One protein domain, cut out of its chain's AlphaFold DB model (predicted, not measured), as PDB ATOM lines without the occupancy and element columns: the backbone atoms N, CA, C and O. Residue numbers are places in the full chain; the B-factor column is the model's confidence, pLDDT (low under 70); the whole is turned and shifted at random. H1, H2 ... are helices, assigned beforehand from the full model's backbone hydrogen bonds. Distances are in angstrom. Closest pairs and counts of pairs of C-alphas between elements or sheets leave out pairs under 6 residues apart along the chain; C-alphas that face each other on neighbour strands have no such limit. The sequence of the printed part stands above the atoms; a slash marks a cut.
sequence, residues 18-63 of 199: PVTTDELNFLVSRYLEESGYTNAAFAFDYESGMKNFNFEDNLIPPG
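Overview. This is residues 18 to 63 of the 199 residues of the protein "WD40 repeat-containing protein HOS15" of Elaeis guineensis var. tenera (UniProt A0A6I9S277). Two helices, H1 and then H2, lie side by side as a helical hairpin, and a long stretch with no named element, residues 48 to 63, leaves the end of H2 and crosses past H1 to its side away from H2. The printed part has 46 residues, with two named helices and no named strand, and its class is all helix. It is compact, with a radius of gyration of the C-alphas of 10.1 A, and spans 27 by 22 by 17 A.

Arrangement. H1, residues 21 to 34, touches H2, residues 38 to 47, with its residues 29 to 33 alone; the closest C-alphas, those of Leu 32 and Ala 41, are 5.3 A apart. They run opposite ways at a shallow tilt of 17 degrees. In both helices every O i to N i+4 pair is within hydrogen-bond range.

Along the chain. H1 begins with C-alpha 21 at (66.474, 97.098, 48.619) and is 19.8 A long from first to last C-alpha. H2 is 14.3 A long and ends with C-alpha 47 at (70.552, 85.558, 52.797).

Size, cuts and confidence. The C-alphas farthest apart, those of Pro 18 and Asn 39, are 29.3 A apart. The printed part has no cut, and the link from H1 to H2 is tight. Mean pLDDT of the printed part is 88.2; residues 54 and 57 are under 70.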
ATOM      1  N   PRO A  18      63.312 106.695  45.928       82.38
ATOM      2  CA  PRO A  18      62.749 105.360  46.060       82.38
ATOM      3  C   PRO A  18      63.441 104.626  47.214       82.38
ATOM      4  O   PRO A  18      64.646 104.782  47.420       82.38
ATOM      5  N   VAL A  19      62.676 103.825  47.953       87.38
ATOM      6  CA  VAL A  19      63.226 102.944  48.991       87.38
ATOM      7  C   VAL A  19      64.195 101.971  48.324       87.38
ATOM      8  O   VAL A  19      63.850 101.346  47.318       87.38
ATOM      9  N   THR A  20      65.416 101.869  48.847       90.38
ATOM     10  CA  THR A  20      66.398 100.911  48.326       90.38
ATOM     11  C   THR A  20      66.116  99.515  48.869       90.38
ATOM     12  O   THR A  20      65.496  99.348  49.919       90.38
ATOM     13  N   THR A  21      66.596  98.489  48.166       90.56
ATOM     14  CA  THR A  21      66.474  97.098  48.619       90.56
ATOM     15  C   THR A  21      67.081  96.902  50.007       90.56
ATOM     16  O   THR A  21      66.477  96.230  50.832       90.56
ATOM     17  N   ASP A  22      68.219  97.541  50.295       90.38
ATOM     18  CA  ASP A  22      68.903  97.414  51.587       90.38
ATOM     19  C   ASP A  22      68.075  98.008  52.735       90.38
ATOM     20  O   ASP A  22      67.975  97.413  53.800       90.38
ATOM     21  N   GLU A  23      67.409  99.144  52.509       90.31
ATOM     22  CA  GLU A  23      66.516  99.759  53.501       90.31
ATOM     23  C   GLU A  23      65.268  98.921  53.747       90.31
ATOM     24  O   GLU A  23      64.809  98.787  54.881       90.31
ATOM     25  N   LEU A  24      64.713  98.343  52.682       92.50
ATOM     26  CA  LEU A  24      63.557  97.470  52.793       92.50
ATOM     27  C   LEU A  24      63.919  96.168  53.514       92.50
ATOM     28  O   LEU A  24      63.200  95.763  54.424       92.50
ATOM     29  N   ASN A  25      65.043  95.546  53.156       93.25
ATOM     30  CA  ASN A  25      65.555  94.351  53.822       93.25
ATOM     31  C   ASN A  25      65.822  94.630  55.302       93.25
ATOM     32  O   ASN A  25      65.397  93.856  56.155       93.25
ATOM     33  N   PHE A  26      66.429  95.772  55.615       91.88
ATOM     34  CA  PHE A  26      66.649  96.202  56.985       91.88
ATOM     35  C   PHE A  26      65.330  96.283  57.783       91.88
ATOM     36  O   PHE A  26      65.209  95.721  58.872       91.88
ATOM     37  N   LEU A  27      64.301  96.932  57.223       92.81
ATOM     38  CA  LEU A  27      62.984  97.043  57.861       92.81
ATOM     39  C   LEU A  27      62.297  95.681  58.052       92.81
ATOM     40  O   LEU A  27      61.607  95.481  59.053       92.81
ATOM     41  N   VAL A  28      62.474  94.751  57.108       94.62
ATOM     42  CA  VAL A  28      61.948  93.379  57.199       94.62
ATOM     43  C   VAL A  28      62.657  92.590  58.293       94.62
ATOM     44  O   VAL A  28      61.979  91.973  59.112       94.62
ATOM     45  N   SER A  29      63.990  92.638  58.339       93.19
ATOM     46  CA  SER A  29      64.781  91.981  59.383       93.19
ATOM     47  C   SER A  29      64.352  92.450  60.772       93.19
ATOM     48  O   SER A  29      63.925  91.647  61.604       93.19
ATOM     49  N   ARG A  30      64.296  93.770  60.971       92.25
ATOM     50  CA  ARG A  30      63.856  94.350  62.238       92.25
ATOM     51  C   ARG A  30      62.429  93.948  62.611       92.25
ATOM     52  O   ARG A  30      62.164  93.626  63.764       92.25
ATOM     53  N   TYR A  31      61.505  93.916  61.652       95.25
ATOM     54  CA  TYR A  31      60.140  93.448  61.906       95.25
ATOM     55  C   TYR A  31      60.097  91.986  62.373       95.25
ATOM     56  O   TYR A  31      59.309  91.644  63.260       95.25
ATOM     57  N   LEU A  32      60.932  91.116  61.793       95.62
ATOM     58  CA  LEU A  32      61.032  89.716  62.205       95.62
ATOM     59  C   LEU A  32      61.549  89.602  63.643       95.62
ATOM     60  O   LEU A  32      60.988  88.831  64.421       95.62
ATOM     61  N   GLU A  33      62.556  90.393  64.011       93.00
ATOM     62  CA  GLU A  33      63.074  90.450  65.381       93.00
ATOM     63  C   GLU A  33      62.034  90.982  66.376       93.00
ATOM     64  O   GLU A  33      61.754  90.325  67.381       93.00
ATOM     65  N   GLU A  34      61.399  92.118  66.072       93.94
ATOM     66  CA  GLU A  34      60.355  92.746  66.898       93.94
ATOM     67  C   GLU A  34      59.142  91.830  67.111       93.94
ATOM     68  O   GLU A  34      58.512  91.855  68.170       93.94
ATOM     69  N   SER A  35      58.827  90.991  66.119       95.38
ATOM     70  CA  SER A  35      57.726  90.022  66.175       95.38
ATOM     71  C   SER A  35      58.102  88.700  66.861       95.38
ATOM     72  O   SER A  35      57.237  87.849  67.067       95.38
ATOM     73  N   GLY A  36      59.378  88.499  67.214       95.75
ATOM     74  CA  GLY A  36      59.875  87.285  67.869       95.75
ATOM     75  C   GLY A  36      60.230  86.127  66.926       95.75
ATOM     76  O   GLY A  36      60.452  85.005  67.386       95.75
ATOM     77  N   TYR A  37      60.328  86.364  65.615       96.56
ATOM     78  CA  TYR A  37      60.729  85.368  64.614       96.56
ATOM     79  C   TYR A  37      62.255  85.260  64.483       96.56
ATOM     80  O   TYR A  37      62.815  85.394  63.397       96.56
ATOM     81  N   THR A  38      62.942  84.972  65.588       94.69
ATOM     82  CA  THR A  38      64.415  85.014  65.686       94.69
ATOM     83  C   THR A  38      65.142  84.112  64.682       94.69
ATOM     84  O   THR A  38      66.113  84.537  64.064       94.69
ATOM     85  N   ASN A  39      64.661  82.884  64.456       95.88
ATOM     86  CA  ASN A  39      65.257  81.968  63.471       95.88
ATOM     87  C   ASN A  39      65.096  82.475  62.029       95.88
ATOM     88  O   ASN A  39      65.973  82.252  61.197       95.88
ATOM     89  N   ALA A  40      63.970  83.135  61.733       96.06
ATOM     90  CA  ALA A  40      63.707  83.696  60.414       96.06
ATOM     91  C   ALA A  40      64.524  84.969  60.189       96.06
ATOM     92  O   ALA A  40      65.102  85.106  59.120       96.06
ATOM     93  N   ALA A  41      64.625  85.843  61.197       93.94
ATOM     94  CA  ALA A  41      65.494  87.019  61.162       93.94
ATOM     95  C   ALA A  41      66.949  86.612  60.888       93.94
ATOM     96  O   ALA A  41      67.541  87.073  59.921       93.94
ATOM     97  N   PHE A  42      67.474  85.628  61.629       92.88
ATOM     98  CA  PHE A  42      68.842  85.137  61.438       92.88
ATOM     99  C   PHE A  42      69.103  84.580  60.029       92.88
ATOM    100  O   PHE A  42      70.124  84.892  59.412       92.88
ATOM    101  N   ALA A  43      68.201  83.738  59.514       95.25
ATOM    102  CA  ALA A  43      68.331  83.193  58.163       95.25
ATOM    103  C   ALA A  43      68.219  84.302  57.105       95.25
ATOM    104  O   ALA A  43      69.036  84.367  56.185       95.25
ATOM    105  N   PHE A  44      67.253  85.206  57.276       94.69
ATOM    106  CA  PHE A  44      67.020  86.324  56.378       94.69
ATOM    107  C   PHE A  44      68.215  87.278  56.338       94.69
ATOM    108  O   PHE A  44      68.651  87.631  55.249       94.69
ATOM    109  N   ASP A  45      68.801  87.646  57.477       92.12
ATOM    110  CA  ASP A  45      69.975  88.527  57.549       92.12
ATOM    111  C   ASP A  45      71.191  87.963  56.818       92.12
ATOM    112  O   ASP A  45      71.966  88.704  56.203       92.12
ATOM    113  N   TYR A  46      71.359  86.639  56.875       92.38
ATOM    114  CA  TYR A  46      72.419  85.946  56.157       92.38
ATOM    115  C   TYR A  46      72.164  85.931  54.643       92.38
ATOM    116  O   TYR A  46      73.072  86.234  53.868       92.38
ATOM    117  N   GLU A  47      70.937  85.620  54.216       92.75
ATOM    118  CA  GLU A  47      70.552  85.558  52.797       92.75
ATOM    119  C   GLU A  47      70.514  86.935  52.122       92.75
ATOM    120  O   GLU A  47      70.892  87.074  50.959       92.75
ATOM    121  N   SER A  48      70.088  87.963  52.853       91.25
ATOM    122  CA  SER A  48      69.963  89.341  52.366       91.25
ATOM    123  C   SER A  48      71.274  90.132  52.428       91.25
ATOM    124  O   SER A  48      71.338  91.250  51.919       91.25
ATOM    125  N   GLY A  49      72.330  89.573  53.031       87.62
ATOM    126  CA  GLY A  49      73.623  90.244  53.172       87.62
ATOM    127  C   GLY A  49      73.593  91.455  54.110       87.62
ATOM    128  O   GLY A  49      74.525  92.264  54.083       87.62
ATOM    129  N   MET A  50      72.561  91.566  54.957       83.69
ATOM    130  CA  MET A  50      72.335  92.705  55.854       83.69
ATOM    131  C   MET A  50      73.499  92.962  56.811       83.69
ATOM    132  O   MET A  50      73.797  94.108  57.132       83.69
ATOM    133  N   LYS A  51      74.235  91.909  57.178       71.31
ATOM    134  CA  LYS A  51      75.425  91.969  58.040       71.31
ATOM    135  C   LYS A  51      76.524  92.931  57.549       71.31
ATOM    136  O   LYS A  51      77.374  93.329  58.341       71.31
ATOM    137  N   ASN A  52      76.537  93.285  56.263       71.06
ATOM    138  CA  ASN A  52      77.526  94.199  55.683       71.06
ATOM    139  C   ASN A  52      77.073  95.669  55.675       71.06
ATOM    140  O   ASN A  52      77.878  96.547  55.364       71.06
ATOM    141  N   PHE A  53      75.805  95.945  55.989       73.50
ATOM    142  CA  PHE A  53      75.238  97.287  55.958       73.50
ATOM    143  C   PHE A  53      75.168  97.872  57.366       73.50
ATOM    144  O   PHE A  53      74.562  97.302  58.266       73.50
ATOM    145  N   ASN A  54      75.784  99.040  57.550       66.06
ATOM    146  CA  ASN A  54      75.790  99.741  58.829       66.06
ATOM    147  C   ASN A  54      74.583 100.685  58.917       66.06
ATOM    148  O   ASN A  54      74.719 101.896  58.734       66.06
ATOM    149  N   PHE A  55      73.398 100.121  59.141       72.81
ATOM    150  CA  PHE A  55      72.240 100.912  59.543       72.81
ATOM    151  C   PHE A  55      72.349 101.194  61.041       72.81
ATOM    152  O   PHE A  55      72.488 100.282  61.849       72.81
ATOM    153  N   GLU A  56      72.329 102.471  61.416       74.38
ATOM    154  CA  GLU A  56      72.314 102.869  62.822       74.38
ATOM    155  C   GLU A  56      70.989 102.429  63.445       74.38
ATOM    156  O   GLU A  56      69.944 103.053  63.226       74.38
ATOM    157  N   ASP A  57      71.022 101.343  64.219       68.31
ATOM    158  CA  ASP A  57      69.798 100.699  64.684       68.31
ATOM    159  C   ASP A  57      68.903 101.624  65.519       68.31
ATOM    160  O   ASP A  57      67.672 101.584  65.434       68.31
ATOM    161  N   ASN A  58      69.529 102.550  66.241       71.75
ATOM    162  CA  ASN A  58      68.857 103.532  67.085       71.75
ATOM    163  C   ASN A  58      68.045 104.582  66.309       71.75
ATOM    164  O   ASN A  58      67.275 105.315  66.929       71.75
ATOM    165  N   LEU A  59      68.215 104.700  64.987       82.06
ATOM    166  CA  LEU A  59      67.520 105.720  64.201       82.06
ATOM    167  C   LEU A  59      66.105 105.324  63.798       82.06
ATOM    168  O   LEU A  59      65.291 106.230  63.611       82.06
ATOM    169  N   ILE A  60      65.799 104.026  63.644       85.00
ATOM    170  CA  ILE A  60      64.441 103.624  63.250       85.00
ATOM    171  C   ILE A  60      63.606 103.191  64.467       85.00
ATOM    172  O   ILE A  60      64.101 102.494  65.353       85.00
ATOM    173  N   PRO A  61      62.361 103.672  64.593       90.06
ATOM    174  CA  PRO A  61      61.519 103.343  65.733       90.06
ATOM    175  C   PRO A  61      61.021 101.893  65.647       90.06
ATOM    176  O   PRO A  61      60.961 101.331  64.547       90.06
ATOM    177  N   PRO A  62      60.601 101.300  66.778       89.44
ATOM    178  CA  PRO A  62      59.930 100.011  66.751       89.44
ATOM    179  C   PRO A  62      58.640 100.093  65.929       89.44
ATOM    180  O   PRO A  62      57.909 101.083  66.003       89.44
ATOM    181  N   GLY A  63      58.353  99.068  65.130       92.69
ATOM    182  CA  GLY A  63      57.175  99.031  64.265       92.69
ATOM    183  C   GLY A  63      57.265  99.947  63.040       92.69
ATOM    184  O   GLY A  63      56.234 100.270  62.442       92.69
TER     185      GLY A  63